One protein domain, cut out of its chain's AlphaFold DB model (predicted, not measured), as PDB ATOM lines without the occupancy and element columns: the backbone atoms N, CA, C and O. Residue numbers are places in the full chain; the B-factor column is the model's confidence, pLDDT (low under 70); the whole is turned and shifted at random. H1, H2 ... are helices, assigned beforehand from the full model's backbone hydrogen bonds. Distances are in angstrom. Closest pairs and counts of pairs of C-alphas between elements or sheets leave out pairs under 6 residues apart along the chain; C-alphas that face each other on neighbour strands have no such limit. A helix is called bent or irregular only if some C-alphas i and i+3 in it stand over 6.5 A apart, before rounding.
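This is residues 10 to 133 of the 133 residues of an uncharacterized protein of Thalassomonas actiniarum (UniProt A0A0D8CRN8). A compact cluster of crossed helices is built round H3, which runs through the middle, with the helical hairpin of H1 and H2 packed on one side, H7 on the opposite side and H5 crossing on a third. H6 lies far out at one end of the longest axis, touching no other helix, and H4 lies toward the other end. The printed part has 124 residues with seven named helices, H1 to H7 in order, and no named strand; its class is all helix. The radius of gyration of the C-alphas is 14.1 A, and the spans are 44 by 30 by 25 A.

H2, residues 43 to 58, is the longest helix by residues, with 16 residues. It forms a hairpin with H1, residues 26 to 36: they touch, closest at the C-alphas of Leu 32 and Ala 49, 5.1 A apart, and run opposite ways at a steep tilt of 43 degrees. With residues 57 to 58 alone, H2 touches the hub H3, residues 64 to 78, closest at the C-alphas of Phe 58 and Tyr 65, 6.5 A. H1 touches H3 at a steep tilt of 61 degrees, the closest C-alphas being those of Ile 33 and Ile 75, 6.6 A. H7, residues 125 to 132, touches H3 at a shallow tilt of 13 degrees, the same way, with the C-alphas of Pro 69 and Ile 125 closest at 5.3 A. H5, residues 88 to 100, only just touches H3, with 3 pairs of C-alphas within 8 A, closest Leu 72 and Ile 94 at 7.2 A. H4, residues 81 to 86, and H5 touch only at the corner, and only just, with 3 pairs of C-alphas within 8 A, closest Arg 84 and Leu 90 at 5.8 A. H6, residues 109 to 116, is apart from H5 and H7. Every O i to N i+4 pair is within hydrogen-bond range in H1, H4, H5, H6 and H7; in H2 it is 9 of 12 and in H3 8 of 11.

H2 spans 21.2 A from C-alpha 43 at (49.693, -24.547, 78.689), and H1 15.4 A from C-alpha 26 at (53.580, -3.067, 86.928). H3 spans 21.6 A and is only just irregular: C-alphas 66 and 69 are 7.0 A apart. H5 spans 18.3 A. H7 ends with C-alpha 132 at (70.509, -5.883, 84.233).

The two C-alphas farthest apart, those of Asn 40 and Ile 113, are 44.3 A apart. The printed part has no cut, and no link between helices is long. Residues 10 to 25 hold no named element, though residues 18 to 19 pair with 22 to 23, antiparallel. The mean pLDDT of the printed part is 84.9; residue 52 and residues 55 to 65 are under 70.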
ATOM      1  N   GLU A  10      63.470   2.093  88.271       93.44
ATOM      2  CA  GLU A  10      62.768   1.350  89.322       93.44
ATOM      3  C   GLU A  10      61.591   2.137  89.909       93.44
ATOM      4  O   GLU A  10      60.625   1.534  90.381       93.44
ATOM      5  N   ASN A  11      61.667   3.470  89.841       92.56
ATOM      6  CA  ASN A  11      60.667   4.413  90.336       92.56
ATOM      7  C   ASN A  11      59.725   4.899  89.225       92.56
ATOM      8  O   ASN A  11      58.895   5.778  89.465       92.56
ATOM      9  N   ALA A  12      59.850   4.354  88.009       91.12
ATOM     10  CA  ALA A  12      58.987   4.719  86.900       91.12
ATOM     11  C   ALA A  12      57.518   4.412  87.232       91.12
ATOM     12  O   ALA A  12      57.174   3.337  87.729       91.12
ATOM     13  N   ASP A  13      56.642   5.364  86.921       91.31
ATOM     14  CA  ASP A  13      55.200   5.201  87.058       91.31
ATOM     15  C   ASP A  13      54.632   4.567  85.784       91.31
ATOM     16  O   ASP A  13      54.423   5.237  84.771       91.31
ATOM     17  N   PHE A  14      54.392   3.257  85.848       87.81
ATOM     18  CA  PHE A  14      53.899   2.454  84.728       87.81
ATOM     19  C   PHE A  14      52.527   2.925  84.225       87.81
ATOM     20  O   PHE A  14      52.253   2.806  83.033       87.81
ATOM     21  N   SER A  15      51.704   3.541  85.083       86.94
ATOM     22  CA  SER A  15      50.367   4.022  84.704       86.94
ATOM     23  C   SER A  15      50.394   5.155  83.675       86.94
ATOM     24  O   SER A  15      49.379   5.467  83.054       86.94
ATOM     25  N   LYS A  16      51.566   5.762  83.464       86.56
ATOM     26  CA  LYS A  16      51.770   6.813  82.467       86.56
ATOM     27  C   LYS A  16      51.953   6.281  81.048       86.56
ATOM     28  O   LYS A  16      51.850   7.063  80.104       86.56
ATOM     29  N   TYR A  17      52.229   4.989  80.901       83.88
ATOM     30  CA  TYR A  17      52.388   4.315  79.618       83.88
ATOM     31  C   TYR A  17      51.070   3.637  79.276       83.88
ATOM     32  O   TYR A  17      50.362   3.154  80.158       83.88
ATOM     33  N   ASN A  18      50.729   3.594  77.996       78.25
ATOM     34  CA  ASN A  18      49.563   2.850  77.540       78.25
ATOM     35  C   ASN A  18      49.986   1.482  76.999       78.25
ATOM     36  O   ASN A  18      51.122   1.283  76.575       78.25
ATOM     37  N   THR A  19      49.030   0.564  76.991       75.06
ATOM     38  CA  THR A  19      49.041  -0.739  76.317       75.06
ATOM     39  C   THR A  19      47.803  -0.834  75.423       75.06
ATOM     40  O   THR A  19      46.914   0.022  75.493       75.06
ATOM     41  N   CYS A  20      47.677  -1.909  74.643       70.44
ATOM     42  CA  CYS A  20      46.459  -2.189  73.875       70.44
ATOM     43  C   CYS A  20      45.203  -2.360  74.757       70.44
ATOM     44  O   CYS A  20      44.087  -2.174  74.272       70.44
ATOM     45  N   ARG A  21      45.365  -2.666  76.055       71.12
ATOM     46  CA  ARG A  21      44.268  -2.897  77.016       71.12
ATOM     47  C   ARG A  21      44.017  -1.729  77.978       71.12
ATOM     48  O   ARG A  21      43.148  -1.833  78.840       71.12
ATOM     49  N   GLY A  22      44.743  -0.618  77.837       78.31
ATOM     50  CA  GLY A  22      44.651   0.546  78.728       78.31
ATOM     51  C   GLY A  22      45.988   0.912  79.381       78.31
ATOM     52  O   GLY A  22      47.037   0.527  78.864       78.31
ATOM     53  N   PRO A  23      45.983   1.669  80.493       82.56
ATOM     54  CA  PRO A  23      47.207   2.054  81.193       82.56
ATOM     55  C   PRO A  23      48.030   0.838  81.629       82.56
ATOM     56  O   PRO A  23      47.475  -0.171  82.067       82.56
ATOM     57  N   ALA A  24      49.352   0.936  81.530       82.31
ATOM     58  CA  ALA A  24      50.259  -0.112  81.969       82.31
ATOM     59  C   ALA A  24      50.207  -0.273  83.497       82.31
ATOM     60  O   ALA A  24      50.164   0.699  84.251       82.31
ATOM     61  N   ASP A  25      50.261  -1.520  83.960       85.62
ATOM     62  CA  ASP A  25      50.290  -1.855  85.381       85.62
ATOM     63  C   ASP A  25      51.471  -2.786  85.665       85.62
ATOM     64  O   ASP A  25      51.541  -3.921  85.189       85.62
ATOM     65  N   ARG A  26      52.401  -2.309  86.500       88.81
ATOM     66  CA  ARG A  26      53.580  -3.067  86.928       88.81
ATOM     67  C   ARG A  26      53.210  -4.398  87.585       88.81
ATOM     68  O   ARG A  26      53.916  -5.384  87.375       88.81
ATOM     69  N   LYS A  27      52.144  -4.445  88.392       90.00
ATOM     70  CA  LYS A  27      51.706  -5.677  89.070       90.00
ATOM     71  C   LYS A  27      51.185  -6.688  88.064       90.00
ATOM     72  O   LYS A  27      51.531  -7.863  88.159       90.00
ATOM     73  N   TYR A  28      50.401  -6.222  87.097       86.56
ATOM     74  CA  TYR A  28      49.913  -7.058  86.008       86.56
ATOM     75  C   TYR A  28      51.080  -7.631  85.197       86.56
ATOM     76  O   TYR A  28      51.178  -8.845  85.050       86.56
ATOM     77  N   PHE A  29      52.039  -6.796  84.789       85.88
ATOM     78  CA  PHE A  29      53.225  -7.257  84.056       85.88
ATOM     79  C   PHE A  29      54.071  -8.244  84.854       85.88
ATOM     80  O   PHE A  29      54.505  -9.260  84.324       85.88
ATOM     81  N   THR A  30      54.256  -7.987  86.148       90.12
ATOM     82  CA  THR A  30      54.971  -8.904  87.045       90.12
ATOM     83  C   THR A  30      54.270 -10.261  87.115       90.12
ATOM     84  O   THR A  30      54.929 -11.294  87.029       90.12
ATOM     85  N   LYS A  31      52.934 -10.276  87.227       89.62
ATOM     86  CA  LYS A  31      52.142 -11.514  87.226       89.62
ATOM     87  C   LYS A  31      52.333 -12.295  85.923       89.62
ATOM     88  O   LYS A  31      52.563 -13.497  85.986       89.62
ATOM     89  N   LEU A  32      52.264 -11.624  84.775       87.62
ATOM     90  CA  LEU A  32      52.436 -12.255  83.463       87.62
ATOM     91  C   LEU A  32      53.828 -12.871  83.300       87.62
ATOM     92  O   LEU A  32      53.940 -14.030  82.922       87.62
ATOM     93  N   ILE A  33      54.882 -12.127  83.649       89.12
ATOM     94  CA  ILE A  33      56.264 -12.620  83.568       89.12
ATOM     95  C   ILE A  33      56.454 -13.850  84.459       89.12
ATOM     96  O   ILE A  33      57.100 -14.806  84.039       89.12
ATOM     97  N   ASN A  34      55.872 -13.848  85.661       91.06
ATOM     98  CA  ASN A  34      55.936 -14.998  86.559       91.06
ATOM     99  C   ASN A  34      55.206 -16.218  85.981       91.06
ATOM    100  O   ASN A  34      55.767 -17.305  86.023       91.06
ATOM    101  N   LEU A  35      54.011 -16.039  85.404       91.00
ATOM    102  CA  LEU A  35      53.264 -17.124  84.753       91.00
ATOM    103  C   LEU A  35      54.041 -17.732  83.579       91.00
ATOM    104  O   LEU A  35      54.101 -18.947  83.445       91.00
ATOM    105  N   MET A  36      54.712 -16.904  82.773       87.62
ATOM    106  CA  MET A  36      55.515 -17.376  81.640       87.62
ATOM    107  C   MET A  36      56.674 -18.306  82.031       87.62
ATOM    108  O   MET A  36      57.186 -19.038  81.183       87.62
ATOM    109  N   VAL A  37      57.157 -18.232  83.272       88.94
ATOM    110  CA  VAL A  37      58.280 -19.049  83.761       88.94
ATOM    111  C   VAL A  37      57.864 -20.019  84.865       88.94
ATOM    112  O   VAL A  37      58.738 -20.649  85.463       88.94
ATOM    113  N   ASP A  38      56.565 -20.123  85.154       89.81
ATOM    114  CA  ASP A  38      56.031 -21.058  86.140       89.81
ATOM    115  C   ASP A  38      55.903 -22.448  85.519       89.81
ATOM    116  O   ASP A  38      55.121 -22.674  84.597       89.81
ATOM    117  N   GLU A  39      56.673 -23.395  86.051       85.81
ATOM    118  CA  GLU A  39      56.674 -24.793  85.615       85.81
ATOM    119  C   GLU A  39      55.359 -25.525  85.948       85.81
ATOM    120  O   GLU A  39      55.133 -26.620  85.437       85.81
ATOM    121  N   ASN A  40      54.507 -24.941  86.798       89.69
ATOM    122  CA  ASN A  40      53.223 -25.516  87.206       89.69
ATOM    123  C   ASN A  40      52.015 -24.869  86.521       89.69
ATOM    124  O   ASN A  40      50.907 -25.378  86.696       89.69
ATOM    125  N   ALA A  41      52.208 -23.762  85.799       87.75
ATOM    126  CA  ALA A  41      51.141 -23.160  85.012       87.75
ATOM    127  C   ALA A  41      50.754 -24.108  83.873       87.75
ATOM    128  O   ALA A  41      51.620 -24.761  83.280       87.75
ATOM    129  N   ASP A  42      49.459 -24.200  83.583       89.69
ATOM    130  CA  ASP A  42      49.017 -24.984  82.436       89.69
ATOM    131  C   ASP A  42      49.374 -24.288  81.109       89.69
ATOM    132  O   ASP A  42      49.778 -23.121  81.062       89.69
ATOM    133  N   GLU A  43      49.304 -25.043  80.012       85.44
ATOM    134  CA  GLU A  43      49.693 -24.547  78.689       85.44
ATOM    135  C   GLU A  43      48.823 -23.360  78.244       85.44
ATOM    136  O   GLU A  43      49.343 -22.432  77.626       85.44
ATOM    137  N   ASP A  44      47.539 -23.345  78.613       85.06
ATOM    138  CA  ASP A  44      46.613 -22.268  78.264       85.06
ATOM    139  C   ASP A  44      46.956 -20.988  79.048       85.06
ATOM    140  O   ASP A  44      47.065 -19.917  78.457       85.06
ATOM    141  N   GLU A  45      47.244 -21.087  80.349       86.06
ATOM    142  CA  GLU A  45      47.684 -19.963  81.185       86.06
ATOM    143  C   GLU A  45      49.006 -19.353  80.694       86.06
ATOM    144  O   GLU A  45      49.179 -18.128  80.701       86.06
ATOM    145  N   GLN A  46      49.949 -20.191  80.252       83.75
ATOM    146  CA  GLN A  46      51.211 -19.727  79.675       83.75
ATOM    147  C   GLN A  46      50.999 -19.059  78.313       83.75
ATOM    148  O   GLN A  46      51.581 -18.001  78.052       83.75
ATOM    149  N   LEU A  47      50.165 -19.646  77.450       81.12
ATOM    150  CA  LEU A  47      49.825 -19.080  76.145       81.12
ATOM    151  C   LEU A  47      49.083 -17.753  76.283       81.12
ATOM    152  O   LEU A  47      49.400 -16.819  75.548       81.12
ATOM    153  N   ASP A  48      48.173 -17.633  77.245       82.94
ATOM    154  CA  ASP A  48      47.518 -16.374  77.583       82.94
ATOM    155  C   ASP A  48      48.560 -15.361  78.070       82.94
ATOM    156  O   ASP A  48      48.632 -14.244  77.561       82.94
ATOM    157  N   ALA A  49      49.465 -15.738  78.978       84.75
ATOM    158  CA  ALA A  49      50.503 -14.819  79.447       84.75
ATOM    159  C   ALA A  49      51.403 -14.291  78.308       84.75
ATOM    160  O   ALA A  49      51.827 -13.132  78.332       84.75
ATOM    161  N   ILE A  50      51.660 -15.115  77.290       79.75
ATOM    162  CA  ILE A  50      52.421 -14.747  76.092       79.75
ATOM    163  C   ILE A  50      51.583 -13.859  75.160       79.75
ATOM    164  O   ILE A  50      51.989 -12.741  74.843       79.75
ATOM    165  N   ASN A  51      50.426 -14.338  74.709       72.12
ATOM    166  CA  ASN A  51      49.628 -13.691  73.664       72.12
ATOM    167  C   ASN A  51      48.908 -12.439  74.172       72.12
ATOM    168  O   ASN A  51      48.932 -11.405  73.508       72.12
ATOM    169  N   ASP A  52      48.333 -12.515  75.370       69.12
ATOM    170  CA  ASP A  52      47.547 -11.445  75.987       69.12
ATOM    171  C   ASP A  52      48.377 -10.524  76.882       69.12
ATOM    172  O   ASP A  52      47.942  -9.432  77.258       69.12
ATOM    173  N   GLY A  53      49.551 -10.988  77.301       70.94
ATOM    174  CA  GLY A  53      50.412 -10.262  78.215       70.94
ATOM    175  C   GLY A  53      51.612  -9.673  77.512       70.94
ATOM    176  O   GLY A  53      51.681  -8.468  77.286       70.94
ATOM    177  N   LEU A  54      52.561 -10.541  77.174       72.56
ATOM    178  CA  LEU A  54      53.822 -10.160  76.560       72.56
ATOM    179  C   LEU A  54      53.575  -9.379  75.265       72.56
ATOM    180  O   LEU A  54      54.046  -8.255  75.122       72.56
ATOM    181  N   TRP A  55      52.774  -9.915  74.346       69.06
ATOM    182  CA  TRP A  55      52.549  -9.264  73.059       69.06
ATOM    183  C   TRP A  55      51.662  -8.024  73.139       69.06
ATOM    184  O   TRP A  55      51.907  -7.095  72.380       69.06
ATOM    185  N   ASP A  56      50.729  -7.904  74.083       65.06
ATOM    186  CA  ASP A  56      49.964  -6.657  74.268       65.06
ATOM    187  C   ASP A  56      50.783  -5.498  74.843       65.06
ATOM    188  O   ASP A  56      50.422  -4.328  74.672       65.06
ATOM    189  N   ILE A  57      51.929  -5.802  75.452       63.00
ATOM    190  CA  ILE A  57      52.953  -4.809  75.788       63.00
ATOM    191  C   ILE A  57      53.695  -4.341  74.515       63.00
ATOM    192  O   ILE A  57      54.216  -3.228  74.487       63.00
ATOM    193  N   PHE A  58      53.708  -5.144  73.441       59.84
ATOM    194  CA  PHE A  58      54.570  -4.956  72.259       59.84
ATOM    195  C   PHE A  58      53.848  -4.702  70.921       59.84
ATOM    196  O   PHE A  58      54.497  -4.313  69.945       59.84
ATOM    197  N   SER A  59      52.536  -4.934  70.819       53.19
ATOM    198  CA  SER A  59      51.886  -5.222  69.531       53.19
ATOM    199  C   SER A  59      51.397  -4.019  68.723       53.19
ATOM    200  O   SER A  59      50.972  -4.231  67.587       53.19
ATOM    201  N   HIS A  60      51.452  -2.768  69.203       53.53
ATOM    202  CA  HIS A  60      51.009  -1.611  68.397       53.53
ATOM    203  C   HIS A  60      52.109  -0.580  68.096       53.53
ATOM    204  O   HIS A  60      52.737   0.017  68.970       53.53
ATOM    205  N   GLN A  61      52.304  -0.378  66.789       50.25
ATOM    206  CA  GLN A  61      53.533   0.078  66.129       50.25
ATOM    207  C   GLN A  61      53.893   1.566  66.234       50.25
ATOM    208  O   GLN A  61      54.947   1.936  65.726       50.25
ATOM    209  N   TYR A  62      53.087   2.431  66.854       50.91
ATOM    210  CA  TYR A  62      53.318   3.879  66.703       50.91
ATOM    211  C   TYR A  62      53.442   4.695  67.994       50.91
ATOM    212  O   TYR A  62      53.870   5.842  67.908       50.91
ATOM    213  N   THR A  63      53.137   4.128  69.165       52.69
ATOM    214  CA  THR A  63      53.177   4.862  70.455       52.69
ATOM    215  C   THR A  63      53.514   3.999  71.681       52.69
ATOM    216  O   THR A  63      54.055   4.501  72.665       52.69
ATOM    217  N   LEU A  64      53.265   2.680  71.637       58.16
ATOM    218  CA  LEU A  64      53.401   1.798  72.811       58.16
ATOM    219  C   LEU A  64      54.830   1.273  73.056       58.16
ATOM    220  O   LEU A  64      55.125   0.782  74.143       58.16
ATOM    221  N   TYR A  65      55.753   1.438  72.100       66.94
ATOM    222  CA  TYR A  65      57.160   1.007  72.232       66.94
ATOM    223  C   TYR A  65      57.946   1.749  73.331       66.94
ATOM    224  O   TYR A  65      59.070   1.378  73.661       66.94
ATOM    225  N   THR A  66      57.351   2.771  73.944       76.00
ATOM    226  CA  THR A  66      57.881   3.443  75.137       76.00
ATOM    227  C   THR A  66      57.936   2.555  76.369       76.00
ATOM    228  O   THR A  66      58.776   2.784  77.237       76.00
ATOM    229  N   GLY A  67      57.065   1.544  76.447       82.69
ATOM    230  CA  GLY A  67      57.046   0.562  77.528       82.69
ATOM    231  C   GLY A  67      58.111  -0.529  77.385       82.69
ATOM    232  O   GLY A  67      58.418  -1.206  78.364       82.69
ATOM    233  N   THR A  68      58.723  -0.684  76.207       86.31
ATOM    234  CA  THR A  68      59.710  -1.742  75.929       86.31
ATOM    235  C   THR A  68      60.890  -1.759  76.913       86.31
ATOM    236  O   THR A  68      61.177  -2.831  77.447       86.31
ATOM    237  N   PRO A  69      61.545  -0.625  77.248       89.50
ATOM    238  CA  PRO A  69      62.614  -0.610  78.248       89.50
ATOM    239  C   PRO A  69      62.137  -1.056  79.640       89.50
ATOM    240  O   PRO A  69      62.879  -1.717  80.364       89.50
ATOM    241  N   LEU A  70      60.892  -0.727  80.010       90.06
ATOM    242  CA  LEU A  70      60.299  -1.109  81.294       90.06
ATOM    243  C   LEU A  70      59.984  -2.603  81.354       90.06
ATOM    244  O   LEU A  70      60.264  -3.255  82.360       90.06
ATOM    245  N   ALA A  71      59.426  -3.150  80.276       88.56
ATOM    246  CA  ALA A  71      59.159  -4.576  80.151       88.56
ATOM    247  C   ALA A  71      60.463  -5.382  80.180       88.56
ATOM    248  O   ALA A  71      60.570  -6.356  80.923       88.56
ATOM    249  N   LEU A  72      61.480  -4.925  79.443       91.62
ATOM    250  CA  LEU A  72      62.814  -5.516  79.459       91.62
ATOM    251  C   LEU A  72      63.428  -5.483  80.859       91.62
ATOM    252  O   LEU A  72      63.900  -6.511  81.335       91.62
ATOM    253  N   TYR A  73      63.357  -4.343  81.548       94.25
ATOM    254  CA  TYR A  73      63.786  -4.230  82.939       94.25
ATOM    255  C   TYR A  73      63.084  -5.256  83.842       94.25
ATOM    256  O   TYR A  73      63.761  -5.988  84.566       94.25
ATOM    257  N   LEU A  74      61.752  -5.369  83.772       93.06
ATOM    258  CA  LEU A  74      61.004  -6.332  84.585       93.06
ATOM    259  C   LEU A  74      61.388  -7.780  84.265       93.06
ATOM    260  O   LEU A  74      61.604  -8.559  85.189       93.06
ATOM    261  N   ILE A  75      61.519  -8.142  82.987       93.56
ATOM    262  CA  ILE A  75      61.940  -9.487  82.578       93.56
ATOM    263  C   ILE A  75      63.317  -9.805  83.157       93.56
ATOM    264  O   ILE A  75      63.501 -10.866  83.753       93.56
ATOM    265  N   LEU A  76      64.285  -8.897  83.019       95.44
ATOM    266  CA  LEU A  76      65.649  -9.113  83.498       95.44
ATOM    267  C   LEU A  76      65.732  -9.214  85.028       95.44
ATOM    268  O   LEU A  76      66.534 -10.000  85.529       95.44
ATOM    269  N   GLN A  77      64.885  -8.477  85.753       95.75
ATOM    270  CA  GLN A  77      64.815  -8.502  87.218       95.75
ATOM    271  C   GLN A  77      64.083  -9.719  87.791       95.75
ATOM    272  O   GLN A  77      64.496 -10.255  88.817       95.75
ATOM    273  N   LEU A  78      62.977 -10.132  87.172       94.44
ATOM    274  CA  LEU A  78      62.084 -11.151  87.731       94.44
ATOM    275  C   LEU A  78      62.456 -12.573  87.315       94.44
ATOM    276  O   LEU A  78      61.987 -13.534  87.918       94.44
ATOM    277  N   THR A  79      63.297 -12.721  86.294       94.31
ATOM    278  CA  THR A  79      63.700 -14.033  85.782       94.31
ATOM    279  C   THR A  79      65.188 -14.276  86.002       94.31
ATOM    280  O   THR A  79      66.006 -13.357  86.034       94.31
ATOM    281  N   SER A  80      65.573 -15.541  86.125       94.81
ATOM    282  CA  SER A  80      66.972 -15.967  86.105       94.81
ATOM    283  C   SER A  80      67.478 -16.162  84.672       94.81
ATOM    284  O   SER A  80      66.709 -16.395  83.737       94.81
ATOM    285  N   LYS A  81      68.807 -16.169  84.491       93.56
ATOM    286  CA  LYS A  81      69.440 -16.498  83.197       93.56
ATOM    287  C   LYS A  81      69.014 -17.869  82.662       93.56
ATOM    288  O   LYS A  81      68.951 -18.047  81.449       93.56
ATOM    289  N   GLN A  82      68.739 -18.832  83.542       93.75
ATOM    290  CA  GLN A  82      68.292 -20.167  83.149       93.75
ATOM    291  C   GLN A  82      66.845 -20.152  82.645       93.75
ATOM    292  O   GLN A  82      66.603 -20.648  81.548       93.75
ATOM    293  N   GLN A  83      65.927 -19.504  83.369       93.06
ATOM    294  CA  GLN A  83      64.526 -19.367  82.944       93.06
ATOM    295  C   GLN A  83      64.416 -18.650  81.596       93.06
ATOM    296  O   GLN A  83      63.738 -19.134  80.692       93.06
ATOM    297  N   ARG A  84      65.171 -17.558  81.402       92.50
ATOM    298  CA  ARG A  84      65.242 -16.867  80.102       92.50
ATOM    299  C   ARG A  84      65.726 -17.779  78.981       92.50
ATOM    300  O   ARG A  84      65.237 -17.677  77.870       92.50
ATOM    301  N   LYS A  85      66.680 -18.675  79.252       90.31
ATOM    302  CA  LYS A  85      67.171 -19.643  78.259       90.31
ATOM    303  C   LYS A  85      66.179 -20.771  77.971       90.31
ATOM    304  O   LYS A  85      66.265 -21.378  76.912       90.31
ATOM    305  N   GLN A  86      65.269 -21.077  78.883       90.50
ATOM    306  CA  GLN A  86      64.285 -22.144  78.693       90.50
ATOM    307  C   GLN A  86      63.001 -21.629  78.028       90.50
ATOM    308  O   GLN A  86      62.405 -22.350  77.234       90.50
ATOM    309  N   ASN A  87      62.614 -20.374  78.275       89.44
ATOM    310  CA  ASN A  87      61.449 -19.758  77.646       89.44
ATOM    311  C   ASN A  87      61.823 -19.080  76.310       89.44
ATOM    312  O   ASN A  87      62.535 -18.074  76.276       89.44
ATOM    313  N   LYS A  88      61.325 -19.631  75.196       88.25
ATOM    314  CA  LYS A  88      61.620 -19.149  73.836       88.25
ATOM    315  C   LYS A  88      61.130 -17.717  73.583       88.25
ATOM    316  O   LYS A  88      61.839 -16.951  72.934       88.25
ATOM    317  N   GLU A  89      59.968 -17.348  74.110       86.94
ATOM    318  CA  GLU A  89      59.369 -16.025  73.899       86.94
ATOM    319  C   GLU A  89      60.174 -14.925  74.598       86.94
ATOM    320  O   GLU A  89      60.459 -13.884  74.005       86.94
ATOM    321  N   LEU A  90      60.659 -15.190  75.820       89.75
ATOM    322  CA  LEU A  90      61.573 -14.276  76.509       89.75
ATOM    323  C   LEU A  90      62.884 -14.090  75.736       89.75
ATOM    324  O   LEU A  90      63.374 -12.965  75.639       89.75
ATOM    325  N   GLN A  91      63.448 -15.158  75.156       91.19
ATOM    326  CA  GLN A  91      64.638 -15.017  74.305       91.19
ATOM    327  C   GLN A  91      64.358 -14.179  73.066       91.19
ATOM    328  O   GLN A  91      65.152 -13.301  72.738       91.19
ATOM    329  N   MET A  92      63.249 -14.448  72.373       88.75
ATOM    330  CA  MET A  92      62.871 -13.704  71.173       88.75
ATOM    331  C   MET A  92      62.725 -12.215  71.480       88.75
ATOM    332  O   MET A  92      63.262 -11.387  70.747       88.75
ATOM    333  N   PHE A  93      62.082 -11.877  72.598       88.12
ATOM    334  CA  PHE A  93      61.934 -10.495  73.031       88.12
ATOM    335  C   PHE A  93      63.277  -9.816  73.349       88.12
ATOM    336  O   PHE A  93      63.545  -8.706  72.885       88.12
ATOM    337  N   ILE A  94      64.148 -10.480  74.113       91.25
ATOM    338  CA  ILE A  94      65.455  -9.919  74.480       91.25
ATOM    339  C   ILE A  94      66.341  -9.754  73.244       91.25
ATOM    340  O   ILE A  94      66.973  -8.713  73.091       91.25
ATOM    341  N   ASN A  95      66.353 -10.733  72.339       91.25
ATOM    342  CA  ASN A  95      67.109 -10.645  71.090       91.25
ATOM    343  C   ASN A  95      66.626  -9.471  70.235       91.25
ATOM    344  O   ASN A  95      67.450  -8.709  69.737       91.25
ATOM    345  N   LEU A  96      65.310  -9.256  70.147       87.50
ATOM    346  CA  LEU A  96      64.751  -8.098  69.456       87.50
ATOM    347  C   LEU A  96      65.239  -6.773  70.069       87.50
ATOM    348  O   LEU A  96      65.593  -5.852  69.335       87.50
ATOM    349  N   CYS A  97      65.293  -6.685  71.400       89.81
ATOM    350  CA  CYS A  97      65.830  -5.518  72.105       89.81
ATOM    351  C   CYS A  97      67.328  -5.317  71.831       89.81
ATOM    352  O   CYS A  97      67.761  -4.187  71.612       89.81
ATOM    353  N   CYS A  98      68.117  -6.393  71.803       91.94
ATOM    354  CA  CYS A  98      69.540  -6.339  71.463       91.94
ATOM    355  C   CYS A  98      69.773  -5.861  70.024       91.94
ATOM    356  O   CYS A  98      70.682  -5.073  69.782       91.94
ATOM    357  N   GLU A  99      68.966  -6.334  69.073       90.19
ATOM    358  CA  GLU A  99      69.110  -6.014  67.650       90.19
ATOM    359  C   GLU A  99      68.687  -4.582  67.321       90.19
ATOM    360  O   GLU A  99      69.336  -3.922  66.512       90.19
ATOM    361  N   ARG A 100      67.600  -4.097  67.932       85.88
ATOM    362  CA  ARG A 100      67.049  -2.764  67.640       85.88
ATOM    363  C   ARG A 100      67.579  -1.667  68.552       85.88
ATOM    364  O   ARG A 100      67.549  -0.499  68.174       85.88
ATOM    365  N   GLY A 101      68.036  -1.992  69.760       88.50
ATOM    366  CA  GLY A 101      68.328  -0.974  70.767       88.50
ATOM    367  C   GLY A 101      67.092  -0.104  71.007       88.50
ATOM    368  O   GLY A 101      66.044  -0.625  71.362       88.50
ATOM    369  N   ASN A 102      67.202   1.208  70.776       87.19
ATOM    370  CA  ASN A 102      66.085   2.159  70.905       87.19
ATOM    371  C   ASN A 102      65.332   2.414  69.582       87.19
ATOM    372  O   ASN A 102      64.426   3.254  69.543       87.19
ATOM    373  N   ASP A 103      65.696   1.726  68.497       82.94
ATOM    374  CA  ASP A 103      65.028   1.873  67.208       82.94
ATOM    375  C   ASP A 103      63.583   1.370  67.299       82.94
ATOM    376  O   ASP A 103      63.297   0.283  67.806       82.94
ATOM    377  N   GLY A 104      62.647   2.167  66.783       71.50
ATOM    378  CA  GLY A 104      61.218   1.859  66.843       71.50
ATOM    379  C   GLY A 104      60.471   2.495  68.019       71.50
ATOM    380  O   GLY A 104      59.251   2.361  68.089       71.50
ATOM    381  N   ILE A 105      61.150   3.235  68.907       78.06
ATOM    382  CA  ILE A 105      60.468   4.112  69.869       78.06
ATOM    383  C   ILE A 105      59.928   5.335  69.118       78.06
ATOM    384  O   ILE A 105      60.650   6.294  68.839       78.06
ATOM    385  N   PHE A 106      58.635   5.299  68.806       77.12
ATOM    386  CA  PHE A 106      57.903   6.419  68.225       77.12
ATOM    387  C   PHE A 106      56.993   7.036  69.282       77.12
ATOM    388  O   PHE A 106      56.216   6.343  69.930       77.12
ATOM    389  N   LEU A 107      57.132   8.346  69.464       78.06
ATOM    390  CA  LEU A 107      56.329   9.142  70.382       78.06
ATOM    391  C   LEU A 107      55.420  10.065  69.583       78.06
ATOM    392  O   LEU A 107      55.893  10.745  68.663       78.06
ATOM    393  N   THR A 108      54.161  10.187  69.996       82.31
ATOM    394  CA  THR A 108      53.333  11.337  69.611       82.31
ATOM    395  C   THR A 108      53.976  12.643  70.071       82.31
ATOM    396  O   THR A 108      54.805  12.672  70.982       82.31
ATOM    397  N   GLN A 109      53.565  13.763  69.478       85.94
ATOM    398  CA  GLN A 109      54.045  15.082  69.889       85.94
ATOM    399  C   GLN A 109      53.791  15.356  71.383       85.94
ATOM    400  O   GLN A 109      54.672  15.863  72.075       85.94
ATOM    401  N   ASP A 110      52.634  14.942  71.903       86.44
ATOM    402  CA  ASP A 110      52.301  15.072  73.325       86.44
ATOM    403  C   ASP A 110      53.229  14.238  74.216       86.44
ATOM    404  O   ASP A 110      53.666  14.700  75.270       86.44
ATOM    405  N   GLU A 111      53.567  13.015  73.805       85.50
ATOM    406  CA  GLU A 111      54.503  12.160  74.539       85.50
ATOM    407  C   GLU A 111      55.935  12.696  74.480       85.50
ATOM    408  O   GLU A 111      56.640  12.633  75.483       85.50
ATOM    409  N   GLN A 112      56.354  13.295  73.361       85.94
ATOM    410  CA  GLN A 112      57.650  13.976  73.261       85.94
ATOM    411  C   GLN A 112      57.735  15.145  74.247       85.94
ATOM    412  O   GLN A 112      58.731  15.276  74.958       85.94
ATOM    413  N   ILE A 113      56.675  15.958  74.335       90.06
ATOM    414  CA  ILE A 113      56.580  17.066  75.297       90.06
ATOM    415  C   ILE A 113      56.602  16.528  76.731       90.06
ATOM    416  O   ILE A 113      57.299  17.073  77.587       90.06
ATOM    417  N   LYS A 114      55.869  15.447  77.019       89.94
ATOM    418  CA  LYS A 114      55.875  14.818  78.347       89.94
ATOM    419  C   LYS A 114      57.247  14.250  78.703       89.94
ATOM    420  O   LYS A 114      57.679  14.454  79.833       89.94
ATOM    421  N   ASN A 115      57.939  13.588  77.777       88.31
ATOM    422  CA  ASN A 115      59.290  13.075  78.008       88.31
ATOM    423  C   ASN A 115      60.279  14.219  78.271       88.31
ATOM    424  O   ASN A 115      60.997  14.177  79.264       88.31
ATOM    425  N   ALA A 116      60.248  15.284  77.463       88.00
ATOM    426  CA  ALA A 116      61.112  16.454  77.649       88.00
ATOM    427  C   ALA A 116      60.902  17.160  79.004       88.00
ATOM    428  O   ALA A 116      61.831  17.751  79.542       88.00
ATOM    429  N   ASN A 117      59.695  17.075  79.572       90.06
ATOM    430  CA  ASN A 117      59.367  17.617  80.894       90.06
ATOM    431  C   ASN A 117      59.548  16.604  82.046       90.06
ATOM    432  O   ASN A 117      59.130  16.881  83.169       90.06
ATOM    433  N   GLY A 118      60.091  15.409  81.784       87.12
ATOM    434  CA  GLY A 118      60.244  14.347  82.787       87.12
ATOM    435  C   GLY A 118      58.924  13.728  83.266       87.12
ATOM    436  O   GLY A 118      58.888  12.999  84.256       87.12
ATOM    437  N   LEU A 119      57.814  14.004  82.579       89.94
ATOM    438  CA  LEU A 119      56.494  13.489  82.932       89.94
ATOM    439  C   LEU A 119      56.290  12.057  82.439       89.94
ATOM    440  O   LEU A 119      55.653  11.293  83.155       89.94
ATOM    441  N   LEU A 120      56.842  11.695  81.278       88.88
ATOM    442  CA  LEU A 120      56.839  10.340  80.706       88.88
ATOM    443  C   LEU A 120      58.288   9.927  80.386       88.88
ATOM    444  O   LEU A 120      58.710  10.077  79.243       88.88
ATOM    445  N   PRO A 121      59.078   9.498  81.385       90.56
ATOM    446  CA  PRO A 121      60.501   9.232  81.189       90.56
ATOM    447  C   PRO A 121      60.731   8.041  80.248       90.56
ATOM    448  O   PRO A 121      60.225   6.952  80.486       90.56
ATOM    449  N   ILE A 122      61.510   8.210  79.183       90.00
ATOM    450  CA  ILE A 122      61.873   7.102  78.285       90.00
ATOM    451  C   ILE A 122      63.302   6.648  78.569       90.00
ATOM    452  O   ILE A 122      64.218   7.462  78.546       90.00
ATOM    453  N   PHE A 123      63.502   5.352  78.809       92.06
ATOM    454  CA  PHE A 123      64.806   4.788  79.174       92.06
ATOM    455  C   PHE A 123      65.513   4.138  77.982       92.06
ATOM    456  O   PHE A 123      64.874   3.681  77.035       92.06
ATOM    457  N   SER A 124      66.841   4.071  78.051       93.12
ATOM    458  CA  SER A 124      67.680   3.456  77.021       93.12
ATOM    459  C   SER A 124      67.701   1.930  77.137       93.12
ATOM    460  O   SER A 124      68.149   1.393  78.146       93.12
ATOM    461  N   ILE A 125      67.282   1.217  76.090       93.00
ATOM    462  CA  ILE A 125      67.357  -0.251  76.003       93.00
ATOM    463  C   ILE A 125      68.799  -0.767  76.154       93.00
ATOM    464  O   ILE A 125      69.001  -1.672  76.966       93.00
ATOM    465  N   PRO A 126      69.816  -0.200  75.470       95.25
ATOM    466  CA  PRO A 126      71.210  -0.572  75.710       95.25
ATOM    467  C   PRO A 126      71.643  -0.447  77.177       95.25
ATOM    468  O   PRO A 126      72.277  -1.362  77.693       95.25
ATOM    469  N   GLU A 127      71.253   0.626  77.875       96.81
ATOM    470  CA  GLU A 127      71.609   0.807  79.293       96.81
ATOM    471  C   GLU A 127      70.854  -0.164  80.209       96.81
ATOM    472  O   GLU A 127      71.412  -0.644  81.197       96.81
ATOM    473  N   VAL A 128      69.597  -0.500  79.886       96.19
ATOM    474  CA  VAL A 128      68.844  -1.554  80.590       96.19
ATOM    475  C   VAL A 128      69.573  -2.895  80.458       96.19
ATOM    476  O   VAL A 128      69.777  -3.581  81.460       96.19
ATOM    477  N   LEU A 129      69.981  -3.271  79.242       95.69
ATOM    478  CA  LEU A 129      70.707  -4.520  78.992       95.69
ATOM    479  C   LEU A 129      72.049  -4.539  79.729       95.69
ATOM    480  O   LEU A 129      72.342  -5.504  80.427       95.69
ATOM    481  N   GLU A 130      72.842  -3.473  79.618       96.38
ATOM    482  CA  GLU A 130      74.146  -3.372  80.281       96.38
ATOM    483  C   GLU A 130      74.028  -3.515  81.803       96.38
ATOM    484  O   GLU A 130      74.816  -4.226  82.429       96.38
ATOM    485  N   LYS A 131      73.022  -2.872  82.404       96.38
ATOM    486  CA  LYS A 131      72.849  -2.854  83.857       96.38
ATOM    487  C   LYS A 131      72.233  -4.139  84.418       96.38
ATOM    488  O   LYS A 131      72.534  -4.485  85.560       96.38
ATOM    489  N   TYR A 132      71.365  -4.828  83.669       94.75
ATOM    490  CA  TYR A 132      70.509  -5.883  84.233       94.75
ATOM    491  C   TYR A 132      70.611  -7.280  83.572       94.75
ATOM    492  O   TYR A 132      69.998  -8.211  84.097       94.75
ATOM    493  N   ALA A 133      71.339  -7.479  82.460       87.31
ATOM    494  CA  ALA A 133      71.291  -8.732  81.673       87.31
ATOM    495  C   ALA A 133      72.003  -9.984  82.245       87.31
ATOM    496  O   ALA A 133      73.172  -9.964  82.711       87.31
TER     497      ALA A 133